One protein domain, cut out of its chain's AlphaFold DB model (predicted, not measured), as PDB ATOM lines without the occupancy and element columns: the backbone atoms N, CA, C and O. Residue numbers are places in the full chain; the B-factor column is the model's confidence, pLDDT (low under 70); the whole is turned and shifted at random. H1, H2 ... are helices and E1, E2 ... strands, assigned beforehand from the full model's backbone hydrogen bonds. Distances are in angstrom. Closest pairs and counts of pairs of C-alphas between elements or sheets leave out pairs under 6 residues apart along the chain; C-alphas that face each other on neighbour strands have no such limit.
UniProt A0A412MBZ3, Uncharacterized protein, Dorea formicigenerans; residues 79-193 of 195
ATOM      1  N   ILE A  79     187.885 147.333 112.434       97.62
ATOM      2  CA  ILE A  79     188.420 146.674 113.623       97.62
ATOM      3  C   ILE A  79     189.228 147.696 114.420       97.62
ATOM      4  O   ILE A  79     190.214 148.233 113.919       97.62
ATOM      5  N   TYR A  80     188.807 147.956 115.651       97.12
ATOM      6  CA  TYR A  80     189.462 148.878 116.572       97.12
ATOM      7  C   TYR A  80     190.501 148.156 117.428       97.12
ATOM      8  O   TYR A  80     190.297 147.011 117.830       97.12
ATOM      9  N   PHE A  81     191.593 148.858 117.726       96.19
ATOM     10  CA  PHE A  81     192.736 148.403 118.519       96.19
ATOM     11  C   PHE A  81     193.209 146.987 118.151       96.19
ATOM     12  O   PHE A  81     193.351 146.138 119.039       96.19
ATOM     13  N   PRO A  82     193.411 146.688 116.851       97.06
ATOM     14  CA  PRO A  82     193.867 145.372 116.475       97.06
ATOM     15  C   PRO A  82     195.289 145.155 116.987       97.06
ATOM     16  O   PRO A  82     196.140 146.036 116.876       97.06
ATOM     17  N   HIS A  83     195.541 143.973 117.526       96.44
ATOM     18  CA  HIS A  83     196.866 143.526 117.926       96.44
ATOM     19  C   HIS A  83     197.009 142.035 117.651       96.44
ATOM     20  O   HIS A  83     196.028 141.325 117.405       96.44
ATOM     21  N   ILE A  84     198.251 141.569 117.653       97.12
ATOM     22  CA  ILE A  84     198.572 140.168 117.438       97.12
ATOM     23  C   ILE A  84     199.490 139.695 118.557       97.12
ATOM     24  O   ILE A  84     200.345 140.445 119.024       97.12
ATOM     25  N   THR A  85     199.278 138.463 118.994       97.00
ATOM     26  CA  THR A  85     200.173 137.754 119.907       97.00
ATOM     27  C   THR A  85     200.691 136.525 119.182       97.00
ATOM     28  O   THR A  85     199.907 135.770 118.599       97.00
ATOM     29  N   GLU A  86     202.001 136.315 119.212       96.81
ATOM     30  CA  GLU A  86     202.594 135.071 118.737       96.81
ATOM     31  C   GLU A  86     202.499 134.027 119.848       96.81
ATOM     32  O   GLU A  86     202.981 134.237 120.962       96.81
ATOM     33  N   VAL A  87     201.858 132.901 119.557       96.00
ATOM     34  CA  VAL A  87     201.749 131.794 120.502       96.00
ATOM     35  C   VAL A  87     202.561 130.627 119.978       96.00
ATOM     36  O   VAL A  87     202.286 130.124 118.888       96.00
ATOM     37  N   ARG A  88     203.553 130.199 120.757       95.31
ATOM     38  CA  ARG A  88     204.433 129.071 120.448       95.31
ATOM     39  C   ARG A  88     204.058 127.855 121.273       95.31
ATOM     40  O   ARG A  88     203.690 127.967 122.446       95.31
ATOM     41  N   ARG A  89     204.203 126.683 120.674       93.62
ATOM     42  CA  ARG A  89     204.098 125.416 121.386       93.62
ATOM     43  C   ARG A  89     205.321 125.230 122.282       93.62
ATOM     44  O   ARG A  89     206.450 125.374 121.826       93.62
ATOM     45  N   LEU A  90     205.102 124.878 123.546       90.19
ATOM     46  CA  LEU A  90     206.186 124.715 124.519       90.19
ATOM     47  C   LEU A  90     207.129 123.547 124.176       90.19
ATOM     48  O   LEU A  90     208.332 123.657 124.361       90.19
ATOM     49  N   GLU A  91     206.601 122.449 123.630       86.06
ATOM     50  CA  GLU A  91     207.416 121.296 123.208       86.06
ATOM     51  C   GLU A  91     208.248 121.566 121.948       86.06
ATOM     52  O   GLU A  91     209.261 120.906 121.722       86.06
ATOM     53  N   ASN A  92     207.793 122.491 121.097       87.12
ATOM     54  CA  ASN A  92     208.428 122.787 119.824       87.12
ATOM     55  C   ASN A  92     208.204 124.247 119.425       87.12
ATOM     56  O   ASN A  92     207.181 124.591 118.837       87.12
ATOM     57  N   GLU A  93     209.196 125.095 119.675       81.75
ATOM     58  CA  GLU A  93     209.095 126.523 119.374       81.75
ATOM     59  C   GLU A  93     208.937 126.853 117.884       81.75
ATOM     60  O   GLU A  93     208.503 127.958 117.557       81.75
ATOM     61  N   SER A  94     209.270 125.929 116.970       88.50
ATOM     62  CA  SER A  94     209.024 126.147 115.539       88.50
ATOM     63  C   SER A  94     207.539 126.109 115.188       88.50
ATOM     64  O   SER A  94     207.146 126.624 114.141       88.50
ATOM     65  N   ASP A  95     206.725 125.477 116.037       93.06
ATOM     66  CA  ASP A  95     205.283 125.411 115.874       93.06
ATOM     67  C   ASP A  95     204.670 126.628 116.564       93.06
ATOM     68  O   ASP A  95     204.617 126.725 117.793       93.06
ATOM     69  N   PHE A  96     204.196 127.574 115.758       95.19
ATOM     70  CA  PHE A  96     203.551 128.778 116.261       95.19
ATOM     71  C   PHE A  96     202.292 129.122 115.475       95.19
ATOM     72  O   PHE A  96     202.085 128.699 114.335       95.19
ATOM     73  N   VAL A  97     201.430 129.895 116.120       96.62
ATOM     74  CA  VAL A  97     200.245 130.507 115.528       96.62
ATOM     75  C   VAL A  97     200.196 131.970 115.924       96.62
ATOM     76  O   VAL A  97     200.777 132.378 116.929       96.62
ATOM     77  N   TYR A  98     199.463 132.763 115.155       97.50
ATOM     78  CA  TYR A  98     199.188 134.139 115.534       97.50
ATOM     79  C   TYR A  98     197.764 134.267 116.058       97.50
ATOM     80  O   TYR A  98     196.809 133.930 115.361       97.50
ATOM     81  N   VAL A  99     197.601 134.795 117.263       97.25
ATOM     82  CA  VAL A  99     196.288 135.149 117.803       97.25
ATOM     83  C   VAL A  99     196.050 136.623 117.517       97.25
ATOM     84  O   VAL A  99     196.688 137.488 118.107       97.25
ATOM     85  N   PHE A 100     195.147 136.905 116.583       97.38
ATOM     86  CA  PHE A 100     194.699 138.262 116.288       97.38
ATOM     87  C   PHE A 100     193.527 138.613 117.196       97.38
ATOM     88  O   PHE A 100     192.576 137.834 117.310       97.38
ATOM     89  N   GLN A 101     193.564 139.804 117.782       96.62
ATOM     90  CA  GLN A 101     192.526 140.340 118.654       96.62
ATOM     91  C   GLN A 101     192.184 141.769 118.246       96.62
ATOM     92  O   GLN A 101     193.038 142.511 117.770       96.62
ATOM     93  N   GLY A 102     190.932 142.161 118.442       96.88
ATOM     94  CA  GLY A 102     190.481 143.529 118.223       96.88
ATOM     95  C   GLY A 102     189.000 143.691 118.539       96.88
ATOM     96  O   GLY A 102     188.285 142.720 118.791       96.88
ATOM     97  N   ILE A 103     188.518 144.926 118.506       97.19
ATOM     98  CA  ILE A 103     187.123 145.252 118.797       97.19
ATOM     99  C   ILE A 103     186.382 145.463 117.482       97.19
ATOM    100  O   ILE A 103     186.750 146.309 116.669       97.19
ATOM    101  N   THR A 104     185.312 144.701 117.272       94.19
ATOM    102  CA  THR A 104     184.417 144.870 116.119       94.19
ATOM    103  C   THR A 104     183.000 145.117 116.618       94.19
ATOM    104  O   THR A 104     182.444 144.322 117.381       94.19
ATOM    105  N   GLY A 105     182.405 146.241 116.210       88.81
ATOM    106  CA  GLY A 105     181.142 146.710 116.779       88.81
ATOM    107  C   GLY A 105     181.334 147.154 118.232       88.81
ATOM    108  O   GLY A 105     181.853 148.237 118.471       88.81
ATOM    109  N   GLN A 106     180.923 146.317 119.188       88.94
ATOM    110  CA  GLN A 106     181.038 146.576 120.636       88.94
ATOM    111  C   GLN A 106     181.658 145.404 121.409       88.94
ATOM    112  O   GLN A 106     181.647 145.395 122.636       88.94
ATOM    113  N   LEU A 107     182.158 144.392 120.702       94.44
ATOM    114  CA  LEU A 107     182.687 143.182 121.315       94.44
ATOM    115  C   LEU A 107     184.150 143.016 120.943       94.44
ATOM    116  O   LEU A 107     184.525 143.187 119.779       94.44
ATOM    117  N   GLU A 108     184.945 142.616 121.926       96.06
ATOM    118  CA  GLU A 108     186.258 142.057 121.663       96.06
ATOM    119  C   GLU A 108     186.088 140.713 120.948       96.06
ATOM    120  O   GLU A 108     185.249 139.874 121.301       96.06
ATOM    121  N   LYS A 109     186.849 140.544 119.877       96.19
ATOM    122  CA  LYS A 109     186.843 139.363 119.033       96.19
ATOM    123  C   LYS A 109     188.274 138.917 118.824       96.19
ATOM    124  O   LYS A 109     189.190 139.735 118.759       96.19
ATOM    125  N   ARG A 110     188.440 137.611 118.660       95.81
ATOM    126  CA  ARG A 110     189.733 137.015 118.364       95.81
ATOM    127  C   ARG A 110     189.623 135.910 117.336       95.81
ATOM    128  O   ARG A 110     188.579 135.265 117.237       95.81
ATOM    129  N   ILE A 111     190.712 135.686 116.617       96.81
ATOM    130  CA  ILE A 111     190.885 134.589 115.663       96.81
ATOM    131  C   ILE A 111     192.304 134.043 115.765       96.81
ATOM    132  O   ILE A 111     193.240 134.784 116.063       96.81
ATOM    133  N   VAL A 112     192.457 132.755 115.473       97.62
ATOM    134  CA  VAL A 112     193.767 132.113 115.370       97.62
ATOM    135  C   VAL A 112     194.127 131.995 113.892       97.62
ATOM    136  O   VAL A 112     193.377 131.430 113.091       97.62
ATOM    137  N   LEU A 113     195.264 132.572 113.527       97.62
ATOM    138  CA  LEU A 113     195.782 132.641 112.171       97.62
ATOM    139  C   LEU A 113     196.924 131.645 111.987       97.62
ATOM    140  O   LEU A 113     197.808 131.515 112.835       97.62
ATOM    141  N   ASN A 114     196.921 130.990 110.831       96.12
ATOM    142  CA  ASN A 114     198.014 130.156 110.365       96.12
ATOM    143  C   ASN A 114     199.137 131.046 109.798       96.12
ATOM    144  O   ASN A 114     198.904 131.709 108.776       96.12
ATOM    145  N   PRO A 115     200.356 131.026 110.372       95.44
ATOM    146  CA  PRO A 115     201.467 131.847 109.897       95.44
ATOM    147  C   PRO A 115     201.790 131.650 108.415       95.44
ATOM    148  O   PRO A 115     202.050 132.622 107.703       95.44
ATOM    149  N   ALA A 116     201.687 130.416 107.908       95.00
ATOM    150  CA  ALA A 116     201.979 130.094 106.510       95.00
ATOM    151  C   ALA A 116     200.987 130.734 105.520       95.00
ATOM    152  O   ALA A 116     201.273 130.837 104.328       95.00
ATOM    153  N   GLN A 117     199.815 131.169 105.996       96.38
ATOM    154  CA  GLN A 117     198.767 131.763 105.165       96.38
ATOM    155  C   GLN A 117     198.606 133.276 105.371       96.38
ATOM    156  O   GLN A 117     197.896 133.912 104.590       96.38
ATOM    157  N   CYS A 118     199.297 133.885 106.340       95.00
ATOM    158  CA  CYS A 118     199.217 135.325 106.620       95.00
ATOM    159  C   CYS A 118     199.640 136.213 105.430       95.00
ATOM    160  O   CYS A 118     199.136 137.325 105.290       95.00
ATOM    161  N   GLY A 119     200.484 135.712 104.520       93.88
ATOM    162  CA  GLY A 119     200.823 136.401 103.264       93.88
ATOM    163  C   GLY A 119     199.723 136.358 102.189       93.88
ATOM    164  O   GLY A 119     199.799 137.061 101.181       93.88
ATOM    165  N   CYS A 120     198.680 135.544 102.371       96.81
ATOM    166  CA  CYS A 120     197.582 135.407 101.420       96.81
ATOM    167  C   CYS A 120     196.426 136.347 101.783       96.81
ATOM    168  O   CYS A 120     195.612 136.061 102.659       96.81
ATOM    169  N   GLY A 121     196.263 137.448 101.044       96.50
ATOM    170  CA  GLY A 121     195.200 138.420 101.339       96.50
ATOM    171  C   GLY A 121     193.777 137.848 101.306       96.50
ATOM    172  O   GLY A 121     192.922 138.294 102.064       96.50
ATOM    173  N   SER A 122     193.504 136.825 100.484       96.75
ATOM    174  CA  SER A 122     192.193 136.151 100.482       96.75
ATOM    175  C   SER A 122     191.928 135.393 101.788       96.75
ATOM    176  O   SER A 122     190.793 135.376 102.260       96.75
ATOM    177  N   TYR A 123     192.967 134.769 102.355       97.88
ATOM    178  CA  TYR A 123     192.894 134.084 103.642       97.88
ATOM    179  C   TYR A 123     192.614 135.083 104.760       97.88
ATOM    180  O   TYR A 123     191.632 134.934 105.481       97.88
ATOM    181  N   VAL A 124     193.411 136.152 104.829       97.62
ATOM    182  CA  VAL A 124     193.273 137.180 105.866       97.62
ATOM    183  C   VAL A 124     191.886 137.823 105.828       97.62
ATOM    184  O   VAL A 124     191.241 137.937 106.866       97.62
ATOM    185  N   ILE A 125     191.375 138.182 104.644       97.31
ATOM    186  CA  ILE A 125     190.016 138.735 104.516       97.31
ATOM    187  C   ILE A 125     188.970 137.759 105.061       97.31
ATOM    188  O   ILE A 125     188.068 138.181 105.780       97.31
ATOM    189  N   ARG A 126     189.075 136.464 104.735       97.06
ATOM    190  CA  ARG A 126     188.139 135.446 105.233       97.06
ATOM    191  C   ARG A 126     188.230 135.307 106.753       97.06
ATOM    192  O   ARG A 126     187.199 135.250 107.417       97.06
ATOM    193  N   ALA A 127     189.448 135.280 107.285       97.25
ATOM    194  CA  ALA A 127     189.708 135.139 108.708       97.25
ATOM    195  C   ALA A 127     189.127 136.325 109.497       97.25
ATOM    196  O   ALA A 127     188.321 136.121 110.404       97.25
ATOM    197  N   LEU A 128     189.417 137.561 109.082       96.94
ATOM    198  CA  LEU A 128     188.829 138.771 109.675       96.94
ATOM    199  C   LEU A 128     187.305 138.821 109.484       96.94
ATOM    200  O   LEU A 128     186.572 139.190 110.399       96.94
ATOM    201  N   GLY A 129     186.807 138.384 108.327       96.25
ATOM    202  CA  GLY A 129     185.375 138.308 108.044       96.25
ATOM    203  C   GLY A 129     184.610 137.395 109.004       96.25
ATOM    204  O   GLY A 129     183.461 137.690 109.328       96.25
ATOM    205  N   SER A 130     185.246 136.340 109.525       95.06
ATOM    206  CA  SER A 130     184.610 135.411 110.475       95.06
ATOM    207  C   SER A 130     184.225 136.063 111.812       95.06
ATOM    208  O   SER A 130     183.311 135.591 112.483       95.06
ATOM    209  N   ILE A 131     184.858 137.190 112.159       94.75
ATOM    210  CA  ILE A 131     184.538 138.004 113.343       94.75
ATOM    211  C   ILE A 131     183.783 139.301 113.008       94.75
ATOM    212  O   ILE A 131     183.635 140.168 113.867       94.75
ATOM    213  N   GLY A 132     183.289 139.441 111.772       95.25
ATOM    214  CA  GLY A 132     182.612 140.654 111.292       95.25
ATOM    215  C   GLY A 132     183.564 141.788 110.889       95.25
ATOM    216  O   GLY A 132     183.118 142.909 110.624       95.25
ATOM    217  N   GLY A 133     184.866 141.507 110.840       96.31
ATOM    218  CA  GLY A 133     185.885 142.430 110.371       96.31
ATOM    219  C   GLY A 133     185.787 142.653 108.863       96.31
ATOM    220  O   GLY A 133     185.573 141.724 108.083       96.31
ATOM    221  N   GLN A 134     185.951 143.897 108.438       96.44
ATOM    222  CA  GLN A 134     185.894 144.309 107.042       96.44
ATOM    223  C   GLN A 134     187.140 145.109 106.690       96.44
ATOM    224  O   GLN A 134     187.619 145.911 107.489       96.44
ATOM    225  N   ILE A 135     187.646 144.900 105.475       97.44
ATOM    226  CA  ILE A 135     188.703 145.722 104.885       97.44
ATOM    227  C   ILE A 135     188.080 146.604 103.806       97.44
ATOM    228  O   ILE A 135     187.441 146.101 102.879       97.44
ATOM    229  N   TYR A 136     188.268 147.914 103.918       96.25
ATOM    230  CA  TYR A 136     187.705 148.902 103.008       96.25
ATOM    231  C   TYR A 136     188.675 149.211 101.873       96.25
ATOM    232  O   TYR A 136     189.778 149.712 102.087       96.25
ATOM    233  N   ALA A 137     188.251 148.931 100.642       94.56
ATOM    234  CA  ALA A 137     188.973 149.307  99.436       94.56
ATOM    235  C   ALA A 137     188.021 149.377  98.237       94.56
ATOM    236  O   ALA A 137     187.006 148.687  98.191       94.56
ATOM    237  N   SER A 138     188.379 150.172  97.227       92.44
ATOM    238  CA  SER A 138     187.582 150.322  95.999       92.44
ATOM    239  C   SER A 138     187.678 149.126  95.048       92.44
ATOM    240  O   SER A 138     186.837 148.962  94.169       92.44
ATOM    241  N   LYS A 139     188.720 148.297  95.186       94.75
ATOM    242  CA  LYS A 139     188.991 147.137  94.327       94.75
ATOM    243  C   LYS A 139     189.359 145.929  95.179       94.75
ATOM    244  O   LYS A 139     190.145 146.057  96.112       94.75
ATOM    245  N   ALA A 140     188.913 144.740  94.778       94.31
ATOM    246  CA  ALA A 140     189.225 143.490  95.480       94.31
ATOM    247  C   ALA A 140     190.738 143.208  95.581       94.31
ATOM    248  O   ALA A 140     191.211 142.704  96.596       94.31
ATOM    249  N   LYS A 141     191.526 143.564  94.552       95.19
ATOM    250  CA  LYS A 141     192.997 143.442  94.600       95.19
ATOM    251  C   LYS A 141     193.595 144.294  95.724       95.19
ATOM    252  O   LYS A 141     194.438 143.812  96.470       95.19
ATOM    253  N   LEU A 142     193.121 145.531  95.851       94.62
ATOM    254  CA  LEU A 142     193.583 146.476  96.861       94.62
ATOM    255  C   LEU A 142     193.128 146.052  98.263       94.62
ATOM    256  O   LEU A 142     193.902 146.106  99.206       94.62
ATOM    257  N   GLN A 143     191.910 145.516  98.376       96.00
ATOM    258  CA  GLN A 143     191.403 144.937  99.620       96.00
ATOM    259  C   GLN A 143     192.325 143.829 100.148       96.00
ATOM    260  O   GLN A 143     192.670 143.816 101.326       96.00
ATOM    261  N   LYS A 144     192.768 142.920  99.268       96.88
ATOM    262  CA  LYS A 144     193.711 141.846  99.621       96.88
ATOM    263  C   LYS A 144     195.066 142.398 100.049       96.88
ATOM    264  O   LYS A 144     195.633 141.904 101.014       96.88
ATOM    265  N   GLN A 145     195.562 143.415  99.351       96.12
ATOM    266  CA  GLN A 145     196.817 144.078  99.696       96.12
ATOM    267  C   GLN A 145     196.744 144.732 101.083       96.12
ATOM    268  O   GLN A 145     197.617 144.493 101.907       96.12
ATOM    269  N   TYR A 146     195.674 145.475 101.376       97.06
ATOM    270  CA  TYR A 146     195.476 146.114 102.681       97.06
ATOM    271  C   TYR A 146     195.321 145.107 103.817       97.06
ATOM    272  O   TYR A 146     195.833 145.334 104.908       97.06
ATOM    273  N   ALA A 147     194.663 143.974 103.560       97.25
ATOM    274  CA  ALA A 147     194.572 142.890 104.531       97.25
ATOM    275  C   ALA A 147     195.966 142.350 104.903       97.25
ATOM    276  O   ALA A 147     196.276 142.201 106.081       97.25
ATOM    277  N   VAL A 148     196.829 142.118 103.905       97.00
ATOM    278  CA  VAL A 148     198.216 141.680 104.142       97.00
ATOM    279  C   VAL A 148     199.025 142.768 104.845       97.00
ATOM    280  O   VAL A 148     199.763 142.453 105.775       97.00
ATOM    281  N   PHE A 149     198.868 144.038 104.458       96.88
ATOM    282  CA  PHE A 149     199.536 145.156 105.130       96.88
ATOM    283  C   PHE A 149     199.169 145.232 106.609       96.88
ATOM    284  O   PHE A 149     200.060 145.404 107.430       96.88
ATOM    285  N   LEU A 150     197.891 145.043 106.953       97.44
ATOM    286  CA  LEU A 150     197.438 145.055 108.341       97.44
ATOM    287  C   LEU A 150     198.130 143.960 109.148       97.44
ATOM    288  O   LEU A 150     198.728 144.245 110.176       97.44
ATOM    289  N   ILE A 151     198.091 142.719 108.668       97.31
ATOM    290  CA  ILE A 151     198.702 141.598 109.389       97.31
ATOM    291  C   ILE A 151     200.219 141.754 109.478       97.31
ATOM    292  O   ILE A 151     200.782 141.536 110.542       97.31
ATOM    293  N   THR A 152     200.875 142.185 108.401       96.06
ATOM    294  CA  THR A 152     202.331 142.396 108.394       96.06
ATOM    295  C   THR A 152     202.734 143.487 109.381       96.06
ATOM    296  O   THR A 152     203.680 143.290 110.134       96.06
ATOM    297  N   TYR A 153     201.986 144.595 109.422       96.62
ATOM    298  CA  TYR A 153     202.194 145.675 110.384       96.62
ATOM    299  C   TYR A 153     202.024 145.187 111.829       96.62
ATOM    300  O   TYR A 153     202.858 145.460 112.682       96.62
ATOM    301  N   LEU A 154     200.974 144.417 112.116       96.69
ATOM    302  CA  LEU A 154     200.749 143.898 113.466       96.69
ATOM    303  C   LEU A 154     201.822 142.899 113.896       96.69
ATOM    304  O   LEU A 154     202.233 142.922 115.048       96.69
ATOM    305  N   ILE A 155     202.280 142.041 112.980       95.88
ATOM    306  CA  ILE A 155     203.381 141.108 113.242       95.88
ATOM    307  C   ILE A 155     204.680 141.878 113.501       95.88
ATOM    308  O   ILE A 155     205.402 141.526 114.428       95.88
ATOM    309  N   SER A 156     204.978 142.939 112.741       94.44
ATOM    310  CA  SER A 156     206.188 143.736 112.982       94.44
ATOM    311  C   SER A 156     206.157 144.487 114.313       94.44
ATOM    312  O   SER A 156     207.203 144.674 114.920       94.44
ATOM    313  N   GLU A 157     204.969 144.876 114.777       93.12
ATOM    314  CA  GLU A 157     204.755 145.517 116.082       93.12
ATOM    315  C   GLU A 157     204.490 144.498 117.213       93.12
ATOM    316  O   GLU A 157     204.168 144.878 118.341       93.12
ATOM    317  N   CYS A 158     204.583 143.191 116.937       92.50
ATOM    318  CA  CYS A 158     204.272 142.146 117.906       92.50
ATOM    319  C   CYS A 158     205.364 142.053 118.977       92.50
ATOM    320  O   CYS A 158     206.432 141.487 118.760       92.50
ATOM    321  N   MET A 159     205.059 142.558 120.170       86.31
ATOM    322  CA  MET A 159     205.957 142.498 121.330       86.31
ATOM    323  C   MET A 159     205.665 141.314 122.266       86.31
ATOM    324  O   MET A 159     206.422 141.073 123.204       86.31
ATOM    325  N   SER A 160     204.559 140.594 122.046       90.81
ATOM    326  CA  SER A 160     204.081 139.532 122.935       90.81
ATOM    327  C   SER A 160     204.277 138.158 122.302       90.81
ATOM    328  O   SER A 160     203.636 137.831 121.300       90.81
ATOM    329  N   ILE A 161     205.151 137.354 122.909       93.38
ATOM    330  CA  ILE A 161     205.345 135.941 122.577       93.38
ATOM    331  C   ILE A 161     204.976 135.122 123.811       93.38
ATOM    332  O   ILE A 161     205.555 135.309 124.882       93.38
ATOM    333  N   VAL A 162     204.018 134.210 123.662       92.62
ATOM    334  CA  VAL A 162     203.532 133.349 124.747       92.62
ATOM    335  C   VAL A 162     203.812 131.894 124.399       92.62
ATOM    336  O   VAL A 162     203.471 131.437 123.310       92.62
ATOM    337  N   LYS A 163     204.406 131.144 125.329       92.38
ATOM    338  CA  LYS A 163     204.572 129.692 125.202       92.38
ATOM    339  C   LYS A 163     203.415 128.986 125.902       92.38
ATOM    340  O   LYS A 163     203.091 129.331 127.038       92.38
ATOM    341  N   VAL A 164     202.797 128.013 125.238       93.62
ATOM    342  CA  VAL A 164     201.673 127.244 125.797       93.62
ATOM    343  C   VAL A 164     201.925 125.737 125.721       93.62
ATOM    344  O   VAL A 164     202.476 125.259 124.722       93.62
ATOM    345  N   PRO A 165     201.523 124.968 126.748       94.00
ATOM    346  CA  PRO A 165     201.603 123.515 126.714       94.00
ATOM    347  C   PRO A 165     200.524 122.908 125.807       94.00
ATOM    348  O   PRO A 165     199.531 123.549 125.440       94.00
ATOM    349  N   ASP A 166     200.698 121.628 125.488       92.44
ATOM    350  CA  ASP A 166     199.777 120.869 124.640       92.44
ATOM    351  C   ASP A 166     198.367 120.749 125.205       92.44
ATOM    352  O   ASP A 166     197.384 120.806 124.460       92.44
ATOM    353  N   TYR A 167     198.280 120.620 126.526       92.94
ATOM    354  CA  TYR A 167     197.050 120.398 127.267       92.94
ATOM    355  C   TYR A 167     196.996 121.308 128.491       92.94
ATOM    356  O   TYR A 167     198.020 121.761 128.999       92.94
ATOM    357  N   ARG A 168     195.779 121.557 128.980       92.44
ATOM    358  CA  ARG A 168     195.572 122.211 130.276       92.44
ATOM    359  C   ARG A 168     196.032 121.305 131.413       92.44
ATOM    360  O   ARG A 168     195.933 120.081 131.316       92.44
ATOM    361  N   GLY A 169     196.437 121.919 132.516       92.06
ATOM    362  CA  GLY A 169     196.842 121.231 133.732       92.06
ATOM    363  C   GLY A 169     198.338 121.327 134.006       92.06
ATOM    364  O   GLY A 169     198.987 122.310 133.654       92.06
ATOM    365  N   TRP A 170     198.869 120.318 134.694       92.06
ATOM    366  CA  TRP A 170     200.274 120.275 135.082       92.06
ATOM    367  C   TRP A 170     201.176 120.017 133.875       92.06
ATOM    368  O   TRP A 170     200.959 119.057 133.136       92.06
ATOM    369  N   TYR A 171     202.204 120.844 133.708       91.25
ATOM    370  CA  TYR A 171     203.232 120.683 132.685       91.25
ATOM    371  C   TYR A 171     204.621 120.980 133.263       91.25
ATOM    372  O   TYR A 171     204.750 121.593 134.326       91.25
ATOM    373  N   LEU A 172     205.650 120.503 132.564       88.69
ATOM    374  CA  LEU A 172     207.046 120.819 132.844       88.69
ATOM    375  C   LEU A 172     207.507 121.908 131.878       88.69
ATOM    376  O   LEU A 172     207.255 121.794 130.679       88.69
ATOM    377  N   ASP A 173     208.174 122.936 132.390       85.62
ATOM    378  CA  ASP A 173     208.865 123.908 131.545       85.62
ATOM    379  C   ASP A 173     210.212 123.355 131.025       85.62
ATOM    380  O   ASP A 173     210.609 122.220 131.311       85.62
ATOM    381  N   GLU A 174     210.936 124.172 130.259       83.00
ATOM    382  CA  GLU A 174     212.262 123.839 129.715       83.00
ATOM    383  C   GLU A 174     213.309 123.547 130.809       83.00
ATOM    384  O   GLU A 174     214.246 122.777 130.588       83.00
ATOM    385  N   GLU A 175     213.122 124.103 132.007       86.69
ATOM    386  CA  GLU A 175     213.986 123.924 133.178       86.69
ATOM    387  C   GLU A 175     213.538 122.764 134.090       86.69
ATOM    388  O   GLU A 175     214.182 122.484 135.104       86.69
ATOM    389  N   LYS A 176     212.488 122.023 133.700       86.12
ATOM    390  CA  LYS A 176     211.861 120.915 134.450       86.12
ATOM    391  C   LYS A 176     211.180 121.334 135.756       86.12
ATOM    392  O   LYS A 176     210.966 120.500 136.642       86.12
ATOM    393  N   ASN A 177     210.797 122.593 135.867       89.06
ATOM    394  CA  ASN A 177     209.917 123.087 136.909       89.06
ATOM    395  C   ASN A 177     208.466 122.717 136.585       89.06
ATOM    396  O   ASN A 177     208.040 122.710 135.430       89.06
ATOM    397  N   ILE A 178     207.694 122.410 137.626       89.94
ATOM    398  CA  ILE A 178     206.290 122.024 137.497       89.94
ATOM    399  C   ILE A 178     205.414 123.270 137.613       89.94
ATOM    400  O   ILE A 178     205.420 123.945 138.643       89.94
ATOM    401  N   PHE A 179     204.600 123.515 136.590       91.44
ATOM    402  CA  PHE A 179     203.616 124.595 136.567       91.44
ATOM    403  C   PHE A 179     202.226 124.063 136.240       91.44
ATOM    404  O   PHE A 179     202.073 123.018 135.610       91.44
ATOM    405  N   PHE A 180     201.198 124.799 136.656       91.31
ATOM    406  CA  PHE A 180     199.813 124.522 136.294       91.31
ATOM    407  C   PHE A 180     199.325 125.563 135.283       91.31
ATOM    408  O   PHE A 180     199.451 126.763 135.522       91.31
ATOM    409  N   PHE A 181     198.781 125.112 134.151       91.19
ATOM    410  CA  PHE A 181     198.280 125.971 133.080       91.19
ATOM    411  C   PHE A 181     196.761 125.852 132.925       91.19
ATOM    412  O   PHE A 181     196.238 124.786 132.596       91.19
ATOM    413  N   GLU A 182     196.060 126.971 133.110       89.75
ATOM    414  CA  GLU A 182     194.597 127.070 132.975       89.75
ATOM    415  C   GLU A 182     194.136 127.761 131.684       89.75
ATOM    416  O   GLU A 182     192.940 127.789 131.393       89.75
ATOM    417  N   GLY A 183     195.067 128.324 130.911       90.12
ATOM    418  CA  GLY A 183     194.764 129.042 129.675       90.12
ATOM    419  C   GLY A 183     194.337 128.134 128.519       90.12
ATOM    420  O   GLY A 183     194.171 126.920 128.656       90.12
ATOM    421  N   GLU A 184     194.183 128.727 127.336       90.00
ATOM    422  CA  GLU A 184     193.982 127.947 126.113       90.00
ATOM    423  C   GLU A 184     195.242 127.175 125.745       90.00
ATOM    424  O   GLU A 184     196.313 127.749 125.549       90.00
ATOM    425  N   SER A 185     195.092 125.858 125.658       93.62
ATOM    426  CA  SER A 185     196.190 124.957 125.310       93.62
ATOM    427  C   SER A 185     196.474 124.961 123.809       93.62
ATOM    428  O   SER A 185     195.614 125.319 122.996       93.62
ATOM    429  N   TRP A 186     197.657 124.488 123.416       94.62
ATOM    430  CA  TRP A 186     198.029 124.375 122.004       94.62
ATOM    431  C   TRP A 186     196.996 123.584 121.191       94.62
ATOM    432  O   TRP A 186     196.579 124.018 120.117       94.62
ATOM    433  N   LYS A 187     196.508 122.454 121.723       93.38
ATOM    434  CA  LYS A 187     195.513 121.610 121.039       93.38
ATOM    435  C   LYS A 187     194.147 122.269 120.874       93.38
ATOM    436  O   LYS A 187     193.368 121.850 120.015       93.38
ATOM    437  N   GLU A 188     193.827 123.266 121.690       93.56
ATOM    438  CA  GLU A 188     192.619 124.077 121.529       93.56
ATOM    439  C   GLU A 188     192.833 125.146 120.457       93.56
ATOM    440  O   GLU A 188     192.009 125.262 119.549       93.56
ATOM    441  N   LEU A 189     193.976 125.837 120.490       94.31
ATOM    442  CA  LEU A 189     194.344 126.831 119.479       94.31
ATOM    443  C   LEU A 189     194.420 126.220 118.076       94.31
ATOM    444  O   LEU A 189     193.856 126.784 117.140       94.31
ATOM    445  N   GLU A 190     195.023 125.037 117.940       92.94
ATOM    446  CA  GLU A 190     195.148 124.288 116.680       92.94
ATOM    447  C   GLU A 190     193.776 124.012 116.030       92.94
ATOM    448  O   GLU A 190     193.622 124.093 114.811       92.94
ATOM    449  N   LYS A 191     192.741 123.756 116.842       92.44
ATOM    450  CA  LYS A 191     191.363 123.549 116.358       92.44
ATOM    451  C   LYS A 191     190.687 124.845 115.917       92.44
ATOM    452  O   LYS A 191     189.788 124.799 115.078       92.44
ATOM    453  N   CYS A 192     191.095 125.974 116.489       92.56
ATOM    454  CA  CYS A 192     190.558 127.300 116.197       92.56
ATOM    455  C   CYS A 192     191.252 127.992 115.017       92.56
ATOM    456  O   CYS A 192     190.791 129.057 114.597       92.56
ATOM    457  N   VAL A 193     192.327 127.408 114.472       92.62
ATOM    458  CA  VAL A 193     193.015 127.940 113.290       92.62
ATOM    459  C   VAL A 193     192.032 128.040 112.126       92.62
ATOM    460  O   VAL A 193     191.446 127.043 111.689       92.62
TER     461      VAL A 193
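AT A GLANCE: This is residues 79 to 193 of the 195 residues of an uncharacterized protein of Dorea formicigenerans (UniProt A0A412MBZ3). A strongly twisted sheet of four strands, E3 E2 E1 E4, has H1 and H2 over one face and the short H3 over the other, making three layers; a small hairpin, E5 and E6, lies at one end of the long axis. The 115 printed residues hold three named helices and six named strands, in the order E1 E2 E3 H1 H2 E4 E5 E6 H3, a mixed class. The large sheet is mixed, the small one antiparallel. The whole is only just compact, close to loose, with a radius of gyration of the C-alphas of 15.6 A, and elongated, spanning 54 by 29 by 24 A.

HOW THE PARTS SIT: E1, residues 80 to 89, E2, 96 to 104, and E3, 107 to 113, form a meander of two hairpins, each strand the antiparallel neighbour of the one before; N 85 and O 99 are 2.9 A apart, as are N 100 and O 111, within hydrogen-bond range. E4, residues 161 to 164, is parallel to E1, with N 88 and O 162 2.8 A apart. H1, residues 121 to 129, is over E3, closest at the C-alphas of Ile 111 and Ala 127, 7.1 A. H2, residues 140 to 156, is on the same face; its closest C-alphas to E1 are Leu 154 and Ile 84, 5.9 A. H1 and H2 touch, about perpendicular at 79 degrees, closest at the C-alphas of Gly 121 and Lys 144, 4.1 A. E3, H1 H2 and E4 form a split strand-helix-strand unit, two strands of one sheet that are not neighbours, joined through helices, with E2 and E1 between them in the sheet; its crossover is right-handed. H3, residues 186 to 192, comes closest to E3 at the C-alphas of Cys 192 and Val 112, 5.8 A. E5, residues 169 to 172, and E6, 178 to 181, are a hairpin, with N 171 and O 179 2.9 A apart; both are apart from H1 and H2. Every O i to N i+4 pair is within range in H1 and H2, and 2 of 3 in H3.

IN THESE COORDINATES: E1 begins at C-alpha 80 (189.462, 148.878, 116.572) and is 28.1 A long; E2 is 25.0 A, H2 24.4 A and E3 19.1 A. H3 ends at C-alpha 192 (190.558, 127.300, 116.197).

THE WHOLE: The C-alphas of Ser 138 and Lys 176 are the two farthest apart, 54.2 A. The printed part has no cut and no long link, and no printed residue is under pLDDT 70.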